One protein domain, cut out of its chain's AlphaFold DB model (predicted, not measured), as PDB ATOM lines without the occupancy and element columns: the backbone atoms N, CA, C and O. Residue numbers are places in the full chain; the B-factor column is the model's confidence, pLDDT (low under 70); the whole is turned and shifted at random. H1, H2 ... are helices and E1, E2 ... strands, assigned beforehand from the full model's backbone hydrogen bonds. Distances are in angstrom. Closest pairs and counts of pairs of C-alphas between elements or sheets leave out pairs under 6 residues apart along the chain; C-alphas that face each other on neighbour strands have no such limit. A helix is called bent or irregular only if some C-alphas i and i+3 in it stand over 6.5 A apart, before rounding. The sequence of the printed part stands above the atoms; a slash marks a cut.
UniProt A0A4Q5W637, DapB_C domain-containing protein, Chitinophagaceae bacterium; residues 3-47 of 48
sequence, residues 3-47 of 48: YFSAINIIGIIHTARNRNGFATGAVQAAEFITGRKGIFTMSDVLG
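What this domain is: This is residues 3 to 47 of the 48 residues of the protein "DapB_C domain-containing protein" of Chitinophagaceae bacterium (UniProt A0A4Q5W637). The printed part is a long, thin, open trace in which a short helix, H2, packs on one half of a longer helix, H1, and a thin arm of chain reaches away from H1 to a small hooked end. In that hook, residues 3 to 4 fold back beside residues 9 to 10 of the strand E1, and the link after E1 meets H1 in a wide V, with its point near residues 16 to 19. There are 45 residues with one named strand and two named helices, in the order E1, H1, H2; no two named strands pair, and under half of the residues are in named elements. Of the 22 residues that are, helices hold 19 and the strand 3, which is mostly helix. The whole is extended, with a radius of gyration of the C-alphas of 16.4 A, and the C-alphas span 52 by 24 by 12 A, the arm making much of the length.

Where its parts are: Start at Tyr 3, the first printed residue, whose C-alpha is at (29.258, -49.469, 40.447). From there go to the strand E1, residues 9 to 11; find C-alpha 9 at (33.761, -46.078, 41.310), and the strand measures 6.7 A from first to last C-alpha. Residues 12 to 19 then lead to the helix H1, residues 20 to 33, the longest helix by residues with 14. Find C-alpha 20 at (8.818, -29.553, 48.195); from there H1 runs 20.1 A to C-alpha 33 at (-3.949, -37.304, 34.733). After residues 34 to 41 you reach the helix H2, residues 42 to 46, which measures 5.9 A and ends at C-alpha 46 at (8.169, -37.965, 33.208). Neither helix is bent or irregular.

How they stand to each other: Look first at residues 3 to 4, a stretch too short to be named, which pairs as strands do with residues 9 to 10 of E1, antiparallel. E1 pairs with no named strand. Residues 4 to 10 stand free: no C-alpha 8 or more residues away along the chain comes within 10 A of theirs. Go on to H1 and you will find that E1 and H1 are apart, with no C-alpha of the one within 8 A of the other. Residues 13 to 24, of which 20 to 24 belong to H1, stand free as well. Now look at the other part of H1: H1 and H2 touch, with 4 pairs of C-alphas within 8 A, and H1 does this with residues 28 to 32 alone. The closest C-alphas of the two helices are those of Ala 29 and Val 45, 6.1 A apart, and the helices are 10.6 A apart from centre to centre. E1 and H2 are apart. In the backbones of H1 and H2, every O i to N i+4 pair is within hydrogen-bond range.

The domain as a whole: The two C-alphas farthest apart are those of Ala 6 and Gly 35, at 51.9 A; look for the first in the stretch before E1 and the second just after H1. The C-alphas of the first and last printed residues, Tyr 3 and Gly 47, are 25.6 A apart. The printed residues run from 3 to 47 without a gap, out of a full chain of 48 residues. The links E1 to H1 and H1 to H2 are both short but not tight, with 8 residues each, and in the second of them residues 34 to 39 stand free. In the B-factor column you will find a mean pLDDT of the printed part of 94.2, and no printed residue is under 70.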
ATOM      1  N   TYR A   3      28.554 -48.498  41.271       91.88
ATOM      2  CA  TYR A   3      29.258 -49.469  40.447       91.88
ATOM      3  C   TYR A   3      30.753 -49.352  40.721       91.88
ATOM      4  O   TYR A   3      31.259 -48.243  40.899       91.88
ATOM      5  N   PHE A   4      31.445 -50.488  40.748       93.88
ATOM      6  CA  PHE A   4      32.864 -50.576  41.082       93.88
ATOM      7  C   PHE A   4      33.615 -51.295  39.959       93.88
ATOM      8  O   PHE A   4      33.120 -52.277  39.406       93.88
ATOM      9  N   SER A   5      34.817 -50.825  39.649       92.69
ATOM     10  CA  SER A   5      35.827 -51.526  38.858       92.69
ATOM     11  C   SER A   5      37.160 -51.510  39.609       92.69
ATOM     12  O   SER A   5      37.287 -50.852  40.640       92.69
ATOM     13  N   ALA A   6      38.170 -52.213  39.090       91.56
ATOM     14  CA  ALA A   6      39.489 -52.313  39.725       91.56
ATOM     15  C   ALA A   6      40.176 -50.955  39.972       91.56
ATOM     16  O   ALA A   6      41.070 -50.863  40.807       91.56
ATOM     17  N   ILE A   7      39.764 -49.913  39.246       91.94
ATOM     18  CA  ILE A   7      40.381 -48.585  39.297       91.94
ATOM     19  C   ILE A   7      39.384 -47.445  39.535       91.94
ATOM     20  O   ILE A   7      39.818 -46.336  39.815       91.94
ATOM     21  N   ASN A   8      38.068 -47.671  39.421       91.00
ATOM     22  CA  ASN A   8      37.076 -46.592  39.464       91.00
ATOM     23  C   ASN A   8      35.781 -46.978  40.184       91.00
ATOM     24  O   ASN A   8      35.381 -48.140  40.226       91.00
ATOM     25  N   ILE A   9      35.082 -45.959  40.689       94.06
ATOM     26  CA  ILE A   9      33.761 -46.078  41.310       94.06
ATOM     27  C   ILE A   9      32.843 -45.029  40.689       94.06
ATOM     28  O   ILE A   9      33.183 -43.849  40.657       94.06
ATOM     29  N   ILE A  10      31.661 -45.444  40.236       94.44
ATOM     30  CA  ILE A  10      30.634 -44.546  39.695       94.44
ATOM     31  C   ILE A  10      29.370 -44.694  40.534       94.44
ATOM     32  O   ILE A  10      28.896 -45.804  40.761       94.44
ATOM     33  N   GLY A  11      28.810 -43.580  41.004       93.19
ATOM     34  CA  GLY A  11      27.619 -43.576  41.847       93.19
ATOM     35  C   GLY A  11      26.543 -42.619  41.352       93.19
ATOM     36  O   GLY A  11      26.834 -41.485  41.000       93.19
ATOM     37  N   ILE A  12      25.291 -43.070  41.401       95.25
ATOM     38  CA  ILE A  12      24.096 -42.235  41.245       95.25
ATOM     39  C   ILE A  12      23.448 -42.105  42.625       95.25
ATOM     40  O   ILE A  12      23.065 -43.114  43.230       95.25
ATOM     41  N   ILE A  13      23.355 -40.881  43.144       93.75
ATOM     42  CA  ILE A  13      22.812 -40.575  44.474       93.75
ATOM     43  C   ILE A  13      21.662 -39.582  44.310       93.75
ATOM     44  O   ILE A  13      21.835 -38.532  43.699       93.75
ATOM     45  N   HIS A  14      20.504 -39.907  44.884       91.56
ATOM     46  CA  HIS A  14      19.378 -38.987  45.001       91.56
ATOM     47  C   HIS A  14      19.232 -38.562  46.465       91.56
ATOM     48  O   HIS A  14      19.031 -39.411  47.332       91.56
ATOM     49  N   THR A  15      19.324 -37.259  46.731       93.06
ATOM     50  CA  THR A  15      19.170 -36.691  48.076       93.06
ATOM     51  C   THR A  15      18.036 -35.676  48.072       93.06
ATOM     52  O   THR A  15      18.166 -34.592  47.504       93.06
ATOM     53  N   ALA A  16      16.934 -35.999  48.749       94.25
ATOM     54  CA  ALA A  16      15.835 -35.066  48.961       94.25
ATOM     55  C   ALA A  16      16.096 -34.236  50.228       94.25
ATOM     56  O   ALA A  16      16.118 -34.765  51.336       94.25
ATOM     57  N   ARG A  17      16.302 -32.923  50.069       92.38
ATOM     58  CA  ARG A  17      16.590 -32.009  51.194       92.38
ATOM     59  C   ARG A  17      15.341 -31.551  51.950       92.38
ATOM     60  O   ARG A  17      15.451 -31.064  53.067       92.38
ATOM     61  N   ASN A  18      14.170 -31.659  51.331       94.69
ATOM     62  CA  ASN A  18      12.872 -31.338  51.918       94.69
ATOM     63  C   ASN A  18      11.751 -31.986  51.087       94.69
ATOM     64  O   ASN A  18      12.013 -32.709  50.124       94.69
ATOM     65  N   ARG A  19      10.493 -31.718  51.460       95.94
ATOM     66  CA  ARG A  19       9.314 -32.317  50.820       95.94
ATOM     67  C   ARG A  19       8.803 -31.572  49.584       95.94
ATOM     68  O   ARG A  19       7.922 -32.096  48.907       95.94
ATOM     69  N   ASN A  20       9.349 -30.399  49.266       95.50
ATOM     70  CA  ASN A  20       8.818 -29.553  48.195       95.50
ATOM     71  C   ASN A  20       8.920 -30.247  46.833       95.50
ATOM     72  O   ASN A  20       7.965 -30.205  46.071       95.50
ATOM     73  N   GLY A  21      10.018 -30.965  46.565       91.38
ATOM     74  CA  GLY A  21      10.178 -31.713  45.314       91.38
ATOM     75  C   GLY A  21       9.103 -32.786  45.104       91.38
ATOM     76  O   GLY A  21       8.584 -32.932  44.002       91.38
ATOM     77  N   PHE A  22       8.702 -33.485  46.170       94.88
ATOM     78  CA  PHE A  22       7.608 -34.456  46.096       94.88
ATOM     79  C   PHE A  22       6.251 -33.774  45.894       94.88
ATOM     80  O   PHE A  22       5.435 -34.268  45.123       94.88
ATOM     81  N   ALA A  23       6.016 -32.635  46.554       96.88
ATOM     82  CA  ALA A  23       4.784 -31.867  46.386       96.88
ATOM     83  C   ALA A  23       4.637 -31.344  44.948       96.88
ATOM     84  O   ALA A  23       3.583 -31.513  44.345       96.88
ATOM     85  N   THR A  24       5.707 -30.794  44.368       95.00
ATOM     86  CA  THR A  24       5.728 -30.373  42.961       95.00
ATOM     87  C   THR A  24       5.453 -31.548  42.022       95.00
ATOM     88  O   THR A  24       4.620 -31.423  41.131       95.00
ATOM     89  N   GLY A  25       6.087 -32.705  42.252       95.00
ATOM     90  CA  GLY A  25       5.843 -33.908  41.448       95.00
ATOM     91  C   GLY A  25       4.394 -34.401  41.525       95.00
ATOM     92  O   GLY A  25       3.828 -34.806  40.516       95.00
ATOM     93  N   ALA A  26       3.758 -34.304  42.697       96.81
ATOM     94  CA  ALA A  26       2.349 -34.655  42.864       96.81
ATOM     95  C   ALA A  26       1.409 -33.697  42.112       96.81
ATOM     96  O   ALA A  26       0.440 -34.151  41.510       96.81
ATOM     97  N   VAL A  27       1.702 -32.390  42.110       97.12
ATOM     98  CA  VAL A  27       0.929 -31.402  41.337       97.12
ATOM     99  C   VAL A  27       1.070 -31.657  39.835       97.12
ATOM    100  O   VAL A  27       0.062 -31.718  39.139       97.12
ATOM    101  N   GLN A  28       2.285 -31.919  39.346       95.50
ATOM    102  CA  GLN A  28       2.510 -32.288  37.941       95.50
ATOM    103  C   GLN A  28       1.776 -33.576  37.550       95.50
ATOM    104  O   GLN A  28       1.178 -33.650  36.479       95.50
ATOM    105  N   ALA A  29       1.773 -34.589  38.421       96.12
ATOM    106  CA  ALA A  29       1.014 -35.812  38.185       96.12
ATOM    107  C   ALA A  29      -0.501 -35.543  38.138       96.12
ATOM    108  O   ALA A  29      -1.186 -36.100  37.283       96.12
ATOM    109  N   ALA A  30      -1.022 -34.669  39.007       96.50
ATOM    110  CA  ALA A  30      -2.430 -34.269  39.004       96.50
ATOM    111  C   ALA A  30      -2.827 -33.545  37.702       96.50
ATOM    112  O   ALA A  30      -3.872 -33.839  37.117       96.50
ATOM    113  N   GLU A  31      -1.970 -32.652  37.204       94.94
ATOM    114  CA  GLU A  31      -2.152 -32.004  35.899       94.94
ATOM    115  C   GLU A  31      -2.119 -33.032  34.759       94.94
ATOM    116  O   GLU A  31      -2.997 -33.032  33.896       94.94
ATOM    117  N   PHE A  32      -1.168 -33.969  34.790       94.69
ATOM    118  CA  PHE A  32      -1.011 -35.001  33.765       94.69
ATOM    119  C   PHE A  32      -2.238 -35.911  33.633       94.69
ATOM    120  O   PHE A  32      -2.662 -36.210  32.516       94.69
ATOM    121  N   ILE A  33      -2.822 -36.357  34.748       95.88
ATOM    122  CA  ILE A  33      -3.949 -37.304  34.733       95.88
ATOM    123  C   ILE A  33      -5.296 -36.651  34.409       95.88
ATOM    124  O   ILE A  33      -6.282 -37.363  34.218       95.88
ATOM    125  N   THR A  34      -5.371 -35.321  34.340       95.88
ATOM    126  CA  THR A  34      -6.632 -34.619  34.079       95.88
ATOM    127  C   THR A  34      -7.228 -35.077  32.741       95.88
ATOM    128  O   THR A  34      -6.602 -34.972  31.690       95.88
ATOM    129  N   GLY A  35      -8.440 -35.643  32.782       94.31
ATOM    130  CA  GLY A  35      -9.136 -36.185  31.604       94.31
ATOM    131  C   GLY A  35      -8.665 -37.571  31.133       94.31
ATOM    132  O   GLY A  35      -9.262 -38.127  30.212       94.31
ATOM    133  N   ARG A  36      -7.646 -38.165  31.766       95.38
ATOM    134  CA  ARG A  36      -7.140 -39.508  31.445       95.38
ATOM    135  C   ARG A  36      -7.766 -40.549  32.372       95.38
ATOM    136  O   ARG A  36      -8.016 -40.288  33.545       95.38
ATOM    137  N   LYS A  37      -8.016 -41.751  31.851       93.12
ATOM    138  CA  LYS A  37      -8.525 -42.891  32.627       93.12
ATOM    139  C   LYS A  37      -7.551 -44.051  32.507       93.12
ATOM    140  O   LYS A  37      -7.183 -44.422  31.398       93.12
ATOM    141  N   GLY A  38      -7.153 -44.612  33.641       93.75
ATOM    142  CA  GLY A  38      -6.173 -45.691  33.702       93.75
ATOM    143  C   GLY A  38      -5.253 -45.546  34.906       93.75
ATOM    144  O   GLY A  38      -5.392 -44.616  35.699       93.75
ATOM    145  N   ILE A  39      -4.323 -46.487  35.035       93.94
ATOM    146  CA  ILE A  39      -3.262 -46.447  36.040       93.94
ATOM    147  C   ILE A  39      -2.022 -45.882  35.354       93.94
ATOM    148  O   ILE A  39      -1.579 -46.437  34.353       93.94
ATOM    149  N   PHE A  40      -1.491 -44.788  35.893       94.62
ATOM    150  CA  PHE A  40      -0.282 -44.135  35.398       94.62
ATOM    151  C   PHE A  40       0.787 -44.129  36.486       94.62
ATOM    152  O   PHE A  40       0.495 -44.044  37.681       94.62
ATOM    153  N   THR A  41       2.030 -44.220  36.055       96.00
ATOM    154  CA  THR A  41       3.228 -44.218  36.883       96.00
ATOM    155  C   THR A  41       3.990 -42.908  36.699       96.00
ATOM    156  O   THR A  41       3.740 -42.146  35.766       96.00
ATOM    157  N   MET A  42       4.969 -42.639  37.564       94.62
ATOM    158  CA  MET A  42       5.844 -41.478  37.362       94.62
ATOM    159  C   MET A  42       6.704 -41.590  36.096       94.62
ATOM    160  O   MET A  42       7.100 -40.559  35.572       94.62
ATOM    161  N   SER A  43       6.939 -42.798  35.574       95.31
ATOM    162  CA  SER A  43       7.541 -42.992  34.249       95.31
ATOM    163  C   SER A  43       6.679 -42.379  33.144       95.31
ATOM    164  O   SER A  43       7.184 -41.638  32.307       95.31
ATOM    165  N   ASP A  44       5.358 -42.569  33.212       94.44
ATOM    166  CA  ASP A  44       4.417 -41.986  32.247       94.44
ATOM    167  C   ASP A  44       4.350 -40.456  32.358       94.44
ATOM    168  O   ASP A  44       4.259 -39.758  31.349       94.44
ATOM    169  N   VAL A  45       4.412 -39.929  33.587       93.06
ATOM    170  CA  VAL A  45       4.404 -38.479  33.862       93.06
ATOM    171  C   VAL A  45       5.702 -37.815  33.388       93.06
ATOM    172  O   VAL A  45       5.669 -36.687  32.899       93.06
ATOM    173  N   LEU A  46       6.842 -38.497  33.533       92.38
ATOM    174  CA  LEU A  46       8.169 -37.965  33.208       92.38
ATOM    175  C   LEU A  46       8.645 -38.314  31.787       92.38
ATOM    176  O   LEU A  46       9.622 -37.728  31.323       92.38
ATOM    177  N   GLY A  47       7.957 -39.226  31.095       88.44
ATOM    178  CA  GLY A  47       8.197 -39.574  29.695       88.44
ATOM    179  C   GLY A  47       9.362 -40.537  29.445       88.44
ATOM    180  O   GLY A  47      10.003 -40.414  28.400       88.44
TER     181      GLY A  47